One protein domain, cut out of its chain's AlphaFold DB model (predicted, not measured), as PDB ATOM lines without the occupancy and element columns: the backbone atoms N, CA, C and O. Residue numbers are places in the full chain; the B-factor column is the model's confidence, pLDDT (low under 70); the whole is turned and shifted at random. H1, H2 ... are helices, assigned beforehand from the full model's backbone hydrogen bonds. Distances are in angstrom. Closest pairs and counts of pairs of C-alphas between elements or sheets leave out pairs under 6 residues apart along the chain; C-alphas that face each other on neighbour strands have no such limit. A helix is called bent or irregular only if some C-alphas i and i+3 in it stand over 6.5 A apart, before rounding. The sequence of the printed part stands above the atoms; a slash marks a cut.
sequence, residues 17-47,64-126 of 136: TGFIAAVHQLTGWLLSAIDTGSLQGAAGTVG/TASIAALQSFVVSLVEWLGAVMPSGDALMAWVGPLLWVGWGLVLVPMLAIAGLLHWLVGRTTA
ATOM      1  N   THR A  17      36.521  53.067 -46.749       94.75
ATOM      2  CA  THR A  17      35.248  52.413 -47.078       94.75
ATOM      3  C   THR A  17      35.481  51.140 -47.884       94.75
ATOM      4  O   THR A  17      34.855  50.119 -47.607       94.75
ATOM      5  N   GLY A  18      36.422  51.167 -48.833       92.94
ATOM      6  CA  GLY A  18      36.850  49.988 -49.578       92.94
ATOM      7  C   GLY A  18      37.437  48.910 -48.669       92.94
ATOM      8  O   GLY A  18      37.101  47.739 -48.821       92.94
ATOM      9  N   PHE A  19      38.240  49.296 -47.674       90.81
ATOM     10  CA  PHE A  19      38.775  48.373 -46.676       90.81
ATOM     11  C   PHE A  19      37.665  47.703 -45.854       90.81
ATOM     12  O   PHE A  19      37.621  46.477 -45.781       90.81
ATOM     13  N   ILE A  20      36.715  48.471 -45.308       93.25
ATOM     14  CA  ILE A  20      35.565  47.908 -44.577       93.25
ATOM     15  C   ILE A  20      34.732  46.977 -45.470       93.25
ATOM     16  O   ILE A  20      34.328  45.902 -45.027       93.25
ATOM     17  N   ALA A  21      34.509  47.345 -46.734       92.06
ATOM     18  CA  ALA A  21      33.803  46.495 -47.689       92.06
ATOM     19  C   ALA A  21      34.554  45.179 -47.958       92.06
ATOM     20  O   ALA A  21      33.930  44.120 -48.012       92.06
ATOM     21  N   ALA A  22      35.884  45.222 -48.073       89.44
ATOM     22  CA  ALA A  22      36.707  44.026 -48.227       89.44
ATOM     23  C   ALA A  22      36.613  43.109 -46.997       89.44
ATOM     24  O   ALA A  22      36.429  41.905 -47.154       89.44
ATOM     25  N   VAL A  23      36.654  43.668 -45.781       88.19
ATOM     26  CA  VAL A  23      36.472  42.898 -44.537       88.19
ATOM     27  C   VAL A  23      35.071  42.276 -44.470       88.19
ATOM     28  O   VAL A  23      34.933  41.115 -44.085       88.19
ATOM     29  N   HIS A  24      34.032  43.000 -44.891       90.00
ATOM     30  CA  HIS A  24      32.670  42.466 -44.958       90.00
ATOM     31  C   HIS A  24      32.568  41.262 -45.908       90.00
ATOM     32  O   HIS A  24      32.053  40.215 -45.521       90.00
ATOM     33  N   GLN A  25      33.126  41.380 -47.117       89.00
ATOM     34  CA  GLN A  25      33.146  40.285 -48.093       89.00
ATOM     35  C   GLN A  25      33.967  39.092 -47.604       89.00
ATOM     36  O   GLN A  25      33.534  37.949 -47.748       89.00
ATOM     37  N   LEU A  26      35.118  39.350 -46.976       85.88
ATOM     38  CA  LEU A  26      35.940  38.312 -46.363       85.88
ATOM     39  C   LEU A  26      35.162  37.561 -45.279       85.88
ATOM     40  O   LEU A  26      35.235  36.340 -45.214       85.88
ATOM     41  N   THR A  27      34.383  38.275 -44.467       84.62
ATOM     42  CA  THR A  27      33.576  37.661 -43.406       84.62
ATOM     43  C   THR A  27      32.456  36.795 -43.977       84.62
ATOM     44  O   THR A  27      32.250  35.680 -43.504       84.62
ATOM     45  N   GLY A  28      31.772  37.258 -45.029       85.44
ATOM     46  CA  GLY A  28      30.768  36.454 -45.733       85.44
ATOM     47  C   GLY A  28      31.364  35.187 -46.353       85.44
ATOM     48  O   GLY A  28      30.803  34.102 -46.210       85.44
ATOM     49  N   TRP A  29      32.540  35.302 -46.977       87.00
ATOM     50  CA  TRP A  29      33.279  34.151 -47.491       87.00
ATOM     51  C   TRP A  29      33.672  33.169 -46.377       87.00
ATOM     52  O   TRP A  29      33.473  31.965 -46.528       87.00
ATOM     53  N   LEU A  30      34.162  33.673 -45.240       83.12
ATOM     54  CA  LEU A  30      34.549  32.839 -44.103       83.12
ATOM     55  C   LEU A  30      33.351  32.090 -43.513       83.12
ATOM     56  O   LEU A  30      33.469  30.917 -43.168       83.12
ATOM     57  N   LEU A  31      32.189  32.740 -43.439       82.38
ATOM     58  CA  LEU A  31      30.964  32.103 -42.968       82.38
ATOM     59  C   LEU A  31      30.553  30.937 -43.873       82.38
ATOM     60  O   LEU A  31      30.277  29.847 -43.389       82.38
ATOM     61  N   SER A  32      30.613  31.136 -45.192       83.00
ATOM     62  CA  SER A  32      30.360  30.053 -46.144       83.00
ATOM     63  C   SER A  32      31.347  28.891 -45.976       83.00
ATOM     64  O   SER A  32      30.976  27.735 -46.193       83.00
ATOM     65  N   ALA A  33      32.597  29.168 -45.590       83.06
ATOM     66  CA  ALA A  33      33.581  28.131 -45.294       83.06
ATOM     67  C   ALA A  33      33.253  27.366 -43.998       83.06
ATOM     68  O   ALA A  33      33.458  26.154 -43.942       83.06
ATOM     69  N   ILE A  34      32.703  28.044 -42.986       79.50
ATOM     70  CA  ILE A  34      32.207  27.418 -41.749       79.50
ATOM     71  C   ILE A  34      31.040  26.476 -42.066       79.50
ATOM     72  O   ILE A  34      31.101  25.300 -41.711       79.50
ATOM     73  N   ASP A  35      30.033  26.955 -42.799       81.50
ATOM     74  CA  ASP A  35      28.825  26.181 -43.124       81.50
ATOM     75  C   ASP A  35      29.130  24.923 -43.951       81.50
ATOM     76  O   ASP A  35      28.456  23.901 -43.836       81.50
ATOM     77  N   THR A  36      30.178  24.979 -44.776       83.50
ATOM     78  CA  THR A  36      30.637  23.854 -45.609       83.50
ATOM     79  C   THR A  36      31.694  22.975 -44.932       83.50
ATOM     80  O   THR A  36      32.135  21.993 -45.529       83.50
ATOM     81  N   GLY A  37      32.129  23.308 -43.710       78.81
ATOM     82  CA  GLY A  37      33.191  22.592 -42.995       78.81
ATOM     83  C   GLY A  37      34.582  22.713 -43.638       78.81
ATOM     84  O   GLY A  37      35.451  21.879 -43.398       78.81
ATOM     85  N   SER A  38      34.810  23.737 -44.465       82.00
ATOM     86  CA  SER A  38      36.033  23.946 -45.254       82.00
ATOM     87  C   SER A  38      36.996  24.987 -44.659       82.00
ATOM     88  O   SER A  38      37.915  25.448 -45.338       82.00
ATOM     89  N   LEU A  39      36.843  25.325 -43.373       77.44
ATOM     90  CA  LEU A  39      37.676  26.289 -42.634       77.44
ATOM     91  C   LEU A  39      39.192  26.046 -42.771       77.44
ATOM     92  O   LEU A  39      39.941  26.987 -43.034       77.44
ATOM     93  N   GLN A  40      39.658  24.797 -42.661       76.00
ATOM     94  CA  GLN A  40      41.075  24.465 -42.881       76.00
ATOM     95  C   GLN A  40      41.533  24.796 -44.313       76.00
ATOM     96  O   GLN A  40      42.655  25.260 -44.519       76.00
ATOM     97  N   GLY A  41      40.664  24.596 -45.306       80.06
ATOM     98  CA  GLY A  41      40.927  24.975 -46.696       80.06
ATOM     99  C   GLY A  41      40.982  26.492 -46.885       80.06
ATOM    100  O   GLY A  41      41.820  26.988 -47.639       80.06
ATOM    101  N   ALA A  42      40.154  27.243 -46.155       79.44
ATOM    102  CA  ALA A  42      40.181  28.703 -46.144       79.44
ATOM    103  C   ALA A  42      41.509  29.249 -45.585       79.44
ATOM    104  O   ALA A  42      42.142  30.089 -46.228       79.44
ATOM    105  N   ALA A  43      41.984  28.719 -44.453       79.62
ATOM    106  CA  ALA A  43      43.290  29.073 -43.888       79.62
ATOM    107  C   ALA A  43      44.444  28.743 -44.855       79.62
ATOM    108  O   ALA A  43      45.312  29.585 -45.098       79.62
ATOM    109  N   GLY A  44      44.410  27.564 -45.488       80.69
ATOM    110  CA  GLY A  44      45.385  27.171 -46.510       80.69
ATOM    111  C   GLY A  44      45.372  28.072 -47.752       80.69
ATOM    112  O   GLY A  44      46.428  28.390 -48.293       80.69
ATOM    113  N   THR A  45      44.195  28.550 -48.169       83.56
ATOM    114  CA  THR A  45      44.052  29.488 -49.296       83.56
ATOM    115  C   THR A  45      44.715  30.829 -48.984       83.56
ATOM    116  O   THR A  45      45.434  31.371 -49.821       83.56
ATOM    117  N   VAL A  46      44.524  31.349 -47.766       81.50
ATOM    118  CA  VAL A  46      45.156  32.604 -47.338       81.50
ATOM    119  C   VAL A  46      46.664  32.432 -47.175       81.50
ATOM    120  O   VAL A  46      47.418  33.273 -47.658       81.50
ATOM    121  N   GLY A  47      47.119  31.343 -46.551       80.69
ATOM    122  CA  GLY A  47      48.546  31.057 -46.367       80.69
ATOM    123  C   GLY A  47      49.299  30.764 -47.670       80.69
ATOM    124  O   GLY A  47      50.500  31.002 -47.748       80.69
ATOM    125  N   THR A  64      58.503  43.555 -46.441       80.19
ATOM    126  CA  THR A  64      57.973  42.224 -46.769       80.19
ATOM    127  C   THR A  64      57.677  41.391 -45.515       80.19
ATOM    128  O   THR A  64      56.701  40.638 -45.500       80.19
ATOM    129  N   ALA A  65      58.448  41.562 -44.433       83.12
ATOM    130  CA  ALA A  65      58.194  40.868 -43.171       83.12
ATOM    131  C   ALA A  65      56.881  41.321 -42.515       83.12
ATOM    132  O   ALA A  65      56.160  40.499 -41.951       83.12
ATOM    133  N   SER A  66      56.517  42.599 -42.646       83.12
ATOM    134  CA  SER A  66      55.239  43.113 -42.144       83.12
ATOM    135  C   SER A  66      54.039  42.552 -42.914       83.12
ATOM    136  O   SER A  66      53.007  42.259 -42.309       83.12
ATOM    137  N   ILE A  67      54.182  42.297 -44.221       82.25
ATOM    138  CA  ILE A  67      53.115  41.658 -45.005       82.25
ATOM    139  C   ILE A  67      52.989  40.170 -44.658       82.25
ATOM    140  O   ILE A  67      51.877  39.667 -44.506       82.25
ATOM    141  N   ALA A  68      54.111  39.470 -44.464       84.19
ATOM    142  CA  ALA A  68      54.102  38.084 -43.999       84.19
ATOM    143  C   ALA A  68      53.490  37.957 -42.590       84.19
ATOM    144  O   ALA A  68      52.714  37.037 -42.331       84.19
ATOM    145  N   ALA A  69      53.777  38.907 -41.693       87.38
ATOM    146  CA  ALA A  69      53.168  38.973 -40.366       87.38
ATOM    147  C   ALA A  69      51.656  39.241 -40.430       87.38
ATOM    148  O   ALA A  69      50.891  38.678 -39.651       87.38
ATOM    149  N   LEU A  70      51.203  40.065 -41.379       84.94
ATOM    150  CA  LEU A  70      49.776  40.259 -41.623       84.94
ATOM    151  C   LEU A  70      49.118  38.964 -42.121       84.94
ATOM    152  O   LEU A  70      48.054  38.595 -41.630       84.94
ATOM    153  N   GLN A  71      49.752  38.250 -43.055       87.19
ATOM    154  CA  GLN A  71      49.249  36.971 -43.562       87.19
ATOM    155  C   GLN A  71      49.140  35.925 -42.444       87.19
ATOM    156  O   GLN A  71      48.103  35.276 -42.313       87.19
ATOM    157  N   SER A  72      50.165  35.800 -41.595       87.75
ATOM    158  CA  SER A  72      50.149  34.868 -40.462       87.75
ATOM    159  C   SER A  72      49.125  35.256 -39.396       87.75
ATOM    160  O   SER A  72      48.457  34.379 -38.846       87.75
ATOM    161  N   PHE A  73      48.938  36.554 -39.145       87.88
ATOM    162  CA  PHE A  73      47.884  37.053 -38.267       87.88
ATOM    163  C   PHE A  73      46.495  36.665 -38.784       87.88
ATOM    164  O   PHE A  73      45.684  36.161 -38.013       87.88
ATOM    165  N   VAL A  74      46.229  36.836 -40.085       85.88
ATOM    166  CA  VAL A  74      44.940  36.452 -40.683       85.88
ATOM    167  C   VAL A  74      44.714  34.945 -40.576       85.88
ATOM    168  O   VAL A  74      43.636  34.535 -40.157       85.88
ATOM    169  N   VAL A  75      45.719  34.117 -40.887       88.31
ATOM    170  CA  VAL A  75      45.625  32.652 -40.730       88.31
ATOM    171  C   VAL A  75      45.307  32.281 -39.280       88.31
ATOM    172  O   VAL A  75      44.337  31.569 -39.029       88.31
ATOM    173  N   SER A  76      46.054  32.842 -38.326       88.12
ATOM    174  CA  SER A  76      45.856  32.588 -36.892       88.12
ATOM    175  C   SER A  76      44.462  33.009 -36.423       88.12
ATOM    176  O   SER A  76      43.838  32.332 -35.611       88.12
ATOM    177  N   LEU A  77      43.953  34.128 -36.944       85.56
ATOM    178  CA  LEU A  77      42.623  34.629 -36.623       85.56
ATOM    179  C   LEU A  77      41.526  33.704 -37.166       85.56
ATOM    180  O   LEU A  77      40.555  33.454 -36.458       85.56
ATOM    181  N   VAL A  78      41.687  33.163 -38.378       82.88
ATOM    182  CA  VAL A  78      40.752  32.186 -38.964       82.88
ATOM    183  C   VAL A  78      40.742  30.882 -38.167       82.88
ATOM    184  O   VAL A  78      39.668  30.370 -37.850       82.88
ATOM    185  N   GLU A  79      41.914  30.366 -37.796       84.81
ATOM    186  CA  GLU A  79      42.038  29.161 -36.968       84.81
ATOM    187  C   GLU A  79      41.415  29.360 -35.580       84.81
ATOM    188  O   GLU A  79      40.650  28.514 -35.112       84.81
ATOM    189  N   TRP A  80      41.682  30.505 -34.945       85.62
ATOM    190  CA  TRP A  80      41.077  30.867 -33.666       85.62
ATOM    191  C   TRP A  80      39.552  30.988 -33.768       85.62
ATOM    192  O   TRP A  80      38.843  30.470 -32.903       85.62
ATOM    193  N   LEU A  81      39.029  31.604 -34.836       78.62
ATOM    194  CA  LEU A  81      37.586  31.670 -35.078       78.62
ATOM    195  C   LEU A  81      36.979  30.268 -35.195       78.62
ATOM    196  O   LEU A  81      35.950  30.007 -34.578       78.62
ATOM    197  N   GLY A  82      37.625  29.365 -35.935       75.88
ATOM    198  CA  GLY A  82      37.183  27.975 -36.058       75.88
ATOM    199  C   GLY A  82      37.186  27.212 -34.729       75.88
ATOM    200  O   GLY A  82      36.354  26.333 -34.528       75.88
ATOM    201  N   ALA A  83      38.083  27.561 -33.801       80.19
ATOM    202  CA  ALA A  83      38.166  26.932 -32.484       80.19
ATOM    203  C   ALA A  83      37.146  27.481 -31.470       80.19
ATOM    204  O   ALA A  83      36.675  26.738 -30.610       80.19
ATOM    205  N   VAL A  84      36.830  28.780 -31.535       78.50
ATOM    206  CA  VAL A  84      36.009  29.471 -30.522       78.50
ATOM    207  C   VAL A  84      34.544  29.606 -30.931       78.50
ATOM    208  O   VAL A  84      33.692  29.753 -30.057       78.50
ATOM    209  N   MET A  85      34.218  29.552 -32.225       69.75
ATOM    210  CA  MET A  85      32.858  29.784 -32.712       69.75
ATOM    211  C   MET A  85      32.103  28.456 -32.929       69.75
ATOM    212  O   MET A  85      32.349  27.773 -33.920       69.75
ATOM    213  N   PRO A  86      31.144  28.079 -32.059       60.59
ATOM    214  CA  PRO A  86      30.378  26.842 -32.222       60.59
ATOM    215  C   PRO A  86      29.318  26.910 -33.339       60.59
ATOM    216  O   PRO A  86      28.799  25.869 -33.732       60.59
ATOM    217  N   SER A  87      28.963  28.107 -33.836       68.69
ATOM    218  CA  SER A  87      28.004  28.299 -34.941       68.69
ATOM    219  C   SER A  87      28.211  29.636 -35.672       68.69
ATOM    220  O   SER A  87      28.560  30.637 -35.043       68.69
ATOM    221  N   GLY A  88      27.973  29.665 -36.988       68.81
ATOM    222  CA  GLY A  88      28.098  30.869 -37.821       68.81
ATOM    223  C   GLY A  88      27.052  31.959 -37.530       68.81
ATOM    224  O   GLY A  88      27.356  33.149 -37.626       68.81
ATOM    225  N   ASP A  89      25.850  31.578 -37.088       74.50
ATOM    226  CA  ASP A  89      24.739  32.512 -36.846       74.50
ATOM    227  C   ASP A  89      25.064  33.580 -35.792       74.50
ATOM    228  O   ASP A  89      24.760  34.764 -35.969       74.50
ATOM    229  N   ALA A  90      25.733  33.184 -34.705       74.44
ATOM    230  CA  ALA A  90      26.135  34.113 -33.653       74.44
ATOM    231  C   ALA A  90      27.148  35.150 -34.164       74.44
ATOM    232  O   ALA A  90      27.085  36.315 -33.776       74.44
ATOM    233  N   LEU A  91      28.054  34.756 -35.062       73.12
ATOM    234  CA  LEU A  91      29.036  35.660 -35.656       73.12
ATOM    235  C   LEU A  91      28.341  36.698 -36.550       73.12
ATOM    236  O   LEU A  91      28.581  37.898 -36.410       73.12
ATOM    237  N   MET A  92      27.427  36.255 -37.417       76.38
ATOM    238  CA  MET A  92      26.715  37.148 -38.338       76.38
ATOM    239  C   MET A  92      25.871  38.207 -37.632       76.38
ATOM    240  O   MET A  92      25.799  39.344 -38.102       76.38
ATOM    241  N   ALA A  93      25.292  37.874 -36.476       83.12
ATOM    242  CA  ALA A  93      24.514  38.825 -35.688       83.12
ATOM    243  C   ALA A  93      25.339  40.046 -35.227       83.12
ATOM    244  O   ALA A  93      24.796  41.145 -35.106       83.12
ATOM    245  N   TRP A  94      26.647  39.878 -35.003       83.81
ATOM    246  CA  TRP A  94      27.528  40.931 -34.484       83.81
ATOM    247  C   TRP A  94      28.407  41.590 -35.545       83.81
ATOM    248  O   TRP A  94      28.748  42.765 -35.401       83.81
ATOM    249  N   VAL A  95      28.742  40.884 -36.627       85.25
ATOM    250  CA  VAL A  95      29.610  41.396 -37.702       85.25
ATOM    251  C   VAL A  95      29.065  42.685 -38.310       85.25
ATOM    252  O   VAL A  95      29.805  43.662 -38.426       85.25
ATOM    253  N   GLY A  96      27.777  42.717 -38.660       87.12
ATOM    254  CA  GLY A  96      27.143  43.904 -39.242       87.12
ATOM    255  C   GLY A  96      27.277  45.142 -38.342       87.12
ATOM    256  O   GLY A  96      27.851  46.144 -38.779       87.12
ATOM    257  N   PRO A  97      26.815  45.082 -37.078       90.69
ATOM    258  CA  PRO A  97      26.994  46.161 -36.109       90.69
ATOM    259  C   PRO A  97      28.456  46.575 -35.893       90.69
ATOM    260  O   PRO A  97      28.753  47.769 -35.912       90.69
ATOM    261  N   LEU A  98      29.383  45.623 -35.725       88.69
ATOM    262  CA  LEU A  98      30.803  45.923 -35.500       88.69
ATOM    263  C   LEU A  98      31.438  46.633 -36.698       88.69
ATOM    264  O   LEU A  98      32.185  47.591 -36.507       88.69
ATOM    265  N   LEU A  99      31.127  46.202 -37.924       90.31
ATOM    266  CA  LEU A  99      31.617  46.855 -39.138       90.31
ATOM    267  C   LEU A  99      31.079  48.277 -39.266       90.31
ATOM    268  O   LEU A  99      31.833  49.181 -39.616       90.31
ATOM    269  N   TRP A 100      29.806  48.492 -38.934       91.62
ATOM    270  CA  TRP A 100      29.206  49.825 -38.939       91.62
ATOM    271  C   TRP A 100      29.855  50.754 -37.912       91.62
ATOM    272  O   TRP A 100      30.202  51.893 -38.233       91.62
ATOM    273  N   VAL A 101      30.060  50.259 -36.686       93.38
ATOM    274  CA  VAL A 101      30.739  51.003 -35.618       93.38
ATOM    275  C   VAL A 101      32.179  51.308 -36.018       93.38
ATOM    276  O   VAL A 101      32.589  52.462 -35.940       93.38
ATOM    277  N   GLY A 102      32.929  50.313 -36.497       90.88
ATOM    278  CA  GLY A 102      34.307  50.489 -36.952       90.88
ATOM    279  C   GLY A 102      34.410  51.506 -38.086       90.88
ATOM    280  O   GLY A 102      35.209  52.439 -38.009       90.88
ATOM    281  N   TRP A 103      33.549  51.389 -39.102       95.06
ATOM    282  CA  TRP A 103      33.496  52.325 -40.223       95.06
ATOM    283  C   TRP A 103      33.235  53.761 -39.763       95.06
ATOM    284  O   TRP A 103      33.998  54.665 -40.118       95.06
ATOM    285  N   GLY A 104      32.198  53.961 -38.943       92.38
ATOM    286  CA  GLY A 104      31.802  55.274 -38.439       92.38
ATOM    287  C   GLY A 104      32.842  55.890 -37.505       92.38
ATOM    288  O   GLY A 104      33.111  57.088 -37.600       92.38
ATOM    289  N   LEU A 105      33.479  55.073 -36.662       94.31
ATOM    290  CA  LEU A 105      34.488  55.505 -35.696       94.31
ATOM    291  C   LEU A 105      35.672  56.209 -36.359       94.31
ATOM    292  O   LEU A 105      36.219  57.131 -35.772       94.31
ATOM    293  N   VAL A 106      36.057  55.804 -37.569       93.62
ATOM    294  CA  VAL A 106      37.158  56.436 -38.313       93.62
ATOM    295  C   VAL A 106      36.639  57.506 -39.271       93.62
ATOM    296  O   VAL A 106      37.221  58.590 -39.361       93.62
ATOM    297  N   LEU A 107      35.524  57.254 -39.967       94.06
ATOM    298  CA  LEU A 107      35.024  58.187 -40.975       94.06
ATOM    299  C   LEU A 107      34.547  59.510 -40.360       94.06
ATOM    300  O   LEU A 107      34.875  60.581 -40.873       94.06
ATOM    301  N   VAL A 108      33.794  59.453 -39.259       95.81
ATOM    302  CA  VAL A 108      33.240  60.642 -38.596       95.81
ATOM    303  C   VAL A 108      34.336  61.617 -38.147       95.81
ATOM    304  O   VAL A 108      34.273  62.783 -38.553       95.81
ATOM    305  N   PRO A 109      35.360  61.214 -37.366       94.25
ATOM    306  CA  PRO A 109      36.416  62.141 -36.971       94.25
ATOM    307  C   PRO A 109      37.237  62.624 -38.165       94.25
ATOM    308  O   PRO A 109      37.623  63.790 -38.192       94.25
ATOM    309  N   MET A 110      37.458  61.790 -39.184       94.69
ATOM    310  CA  MET A 110      38.164  62.215 -40.393       94.69
ATOM    311  C   MET A 110      37.423  63.350 -41.121       94.69
ATOM    312  O   MET A 110      38.043  64.342 -41.512       94.69
ATOM    313  N   LEU A 111      36.094  63.255 -41.249       93.81
ATOM    314  CA  LEU A 111      35.259  64.324 -41.808       93.81
ATOM    315  C   LEU A 111      35.222  65.562 -40.901       93.81
ATOM    316  O   LEU A 111      35.288  66.687 -41.401       93.81
ATOM    317  N   ALA A 112      35.167  65.375 -39.580       94.75
ATOM    318  CA  ALA A 112      35.199  66.476 -38.620       94.75
ATOM    319  C   ALA A 112      36.510  67.275 -38.714       94.75
ATOM    320  O   ALA A 112      36.484  68.506 -38.776       94.75
ATOM    321  N   ILE A 113      37.655  66.589 -38.803       94.00
ATOM    322  CA  ILE A 113      38.975  67.207 -38.985       94.00
ATOM    323  C   ILE A 113      39.037  67.962 -40.317       94.00
ATOM    324  O   ILE A 113      39.478  69.111 -40.349       94.00
ATOM    325  N   ALA A 114      38.555  67.364 -41.411       92.75
ATOM    326  CA  ALA A 114      38.524  68.022 -42.718       92.75
ATOM    327  C   ALA A 114      37.664  69.298 -42.705       92.75
ATOM    328  O   ALA A 114      38.085  70.341 -43.216       92.75
ATOM    329  N   GLY A 115      36.490  69.244 -42.067       92.38
ATOM    330  CA  GLY A 115      35.610  70.397 -41.877       92.38
ATOM    331  C   GLY A 115      36.268  71.504 -41.051       92.38
ATOM    332  O   GLY A 115      36.237  72.674 -41.443       92.38
ATOM    333  N   LEU A 116      36.941  71.135 -39.958       92.31
ATOM    334  CA  LEU A 116      37.687  72.065 -39.118       92.31
ATOM    335  C   LEU A 116      38.813  72.748 -39.912       92.31
ATOM    336  O   LEU A 116      38.879  73.976 -39.954       92.31
ATOM    337  N   LEU A 117      39.648  71.985 -40.622       90.50
ATOM    338  CA  LEU A 117      40.715  72.526 -41.473       90.50
ATOM    339  C   LEU A 117      40.165  73.458 -42.563       90.50
ATOM    340  O   LEU A 117      40.707  74.540 -42.790       90.50
ATOM    341  N   HIS A 118      39.055  73.084 -43.207       90.00
ATOM    342  CA  HIS A 118      38.395  73.924 -44.203       90.00
ATOM    343  C   HIS A 118      37.945  75.270 -43.614       90.00
ATOM    344  O   HIS A 118      38.140  76.319 -44.242       90.00
ATOM    345  N   TRP A 119      37.352  75.251 -42.418       90.25
ATOM    346  CA  TRP A 119      36.922  76.455 -41.710       90.25
ATOM    347  C   TRP A 119      38.116  77.343 -41.323       90.25
ATOM    348  O   TRP A 119      38.115  78.542 -41.621       90.25
ATOM    349  N   LEU A 120      39.186  76.751 -40.775       88.62
ATOM    350  CA  LEU A 120      40.422  77.458 -40.420       88.62
ATOM    351  C   LEU A 120      41.117  78.126 -41.618       88.62
ATOM    352  O   LEU A 120      41.711  79.189 -41.457       88.62
ATOM    353  N   VAL A 121      41.058  77.531 -42.809       87.25
ATOM    354  CA  VAL A 121      41.614  78.135 -44.036       87.25
ATOM    355  C   VAL A 121      40.696  79.237 -44.580       87.25
ATOM    356  O   VAL A 121      41.153  80.217 -45.169       87.25
ATOM    357  N   GLY A 122      39.382  79.108 -44.378       81.88
ATOM    358  CA  GLY A 122      38.412  80.132 -44.769       81.88
ATOM    359  C   GLY A 122      38.604  81.448 -44.014       81.88
ATOM    360  O   GLY A 122      38.629  82.506 -44.640       81.88
ATOM    361  N   ARG A 123      38.795  81.383 -42.689       84.12
ATOM    362  CA  ARG A 123      38.970  82.579 -41.840       84.12
ATOM    363  C   ARG A 123      40.240  83.371 -42.176       84.12
ATOM    364  O   ARG A 123      40.192  84.595 -42.241       84.12
ATOM    365  N   THR A 124      41.354  82.692 -42.456       76.62
ATOM    366  CA  THR A 124      42.629  83.358 -42.776       76.62
ATOM    367  C   THR A 124      42.574  84.055 -44.132       76.62
ATOM    368  O   THR A 124      43.060  85.175 -44.266       76.62
ATOM    369  N   THR A 125      41.899  83.448 -45.113       73.06
ATOM    370  CA  THR A 125      41.684  84.058 -46.437       73.06
ATOM    371  C   THR A 125      40.801  85.313 -46.348       73.06
ATOM    372  O   THR A 125      41.086  86.328 -46.988       73.06
ATOM    373  N   ALA A 126      39.750  85.282 -45.517       70.56
ATOM    374  CA  ALA A 126      38.862  86.428 -45.307       70.56
ATOM    375  C   ALA A 126      39.585  87.610 -44.632       70.56
ATOM    376  O   ALA A 126      39.454  88.748 -45.083       70.56
TER     377      ALA A 126
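AT A GLANCE: This is residues 17 to 47 and 64 to 126 of the 136 residues of an uncharacterized protein of Hydrogenophaga pseudoflava (UniProt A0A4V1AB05). Two V-shaped pairs of helices are stacked on each other: H1 and H2 make one V, H3 and H4 the other, with the near part of H4 side by side with H1, and H3 side by side with H2. H4 is much the longest helix and runs on well past H1, and its residues 108 to 126 stick out as a free arm that makes much of the length. The printed part has 94 residues, 88 of them in four named helices in the order H1, H2, H3, H4, with no named strand; the class is all helix. The whole is only just extended, close to loose, with a radius of gyration of the C-alphas of 19.0 A, and its flat outline spans 64 by 35 by 18 A.

HOW THE PARTS SIT: H4, residues 88 to 126, has a kink of 30 degrees near residue 95 and is only just irregular, with C-alphas 93 and 96 6.7 A apart; its line is a rough one. With residues 88 to 103 alone it touches H1, residues 17 to 35, at a shallow tilt of 3 degrees, opposite ways; the closest C-alphas are those of Leu 31 and Gly 88, 6.0 A apart. H1, with residues 30 to 33 alone, touches H2, residues 39 to 47, at a steep tilt of 40 degrees, opposite ways, and the two form a helical hairpin; their closest C-alphas, of Ala 33 and Leu 39, are 5.2 A apart. H2 touches H3, residues 64 to 84, at a shallow tilt of 5 degrees, opposite ways, with the C-alphas of Ala 43 and Val 75 closest at 5.3 A. H1 and H3 are close but not clearly touching, the C-alphas of Ile 34 and Gly 82 being closest at 7.6 A. H4 is apart from H2 and from H3. Every backbone O i to N i+4 pair is within hydrogen-bond range in H1, H2 and H3, and 30 of 35 are in H4.

IN THESE COORDINATES: H4 is 57.1 A from first to last C-alpha, from C-alpha 88 at (28.098, 30.869, -37.821) to C-alpha 126 at (38.862, 86.428, -45.307). H3 measures 30.1 A and H1 27.3 A, H1 beginning at C-alpha 17 at (35.248, 52.413, -47.078). H2 has nine residues and is the shortest, 12.4 A.

THE WHOLE: The two C-alphas farthest apart, of Gly 37 and Ala 126, are 64.1 A apart. Without residues 108 to 126, which stand free, the body has 75 residues and spans 36 by 34 by 18 A. Residues 48 to 63 are cut out, and C-alphas 47 and 64 are 14.6 A apart across the cut. The links from H1 to H2 and from H3 to H4 are tight. The mean pLDDT of the printed part is 84.9, and residues 85 to 88 are under 70.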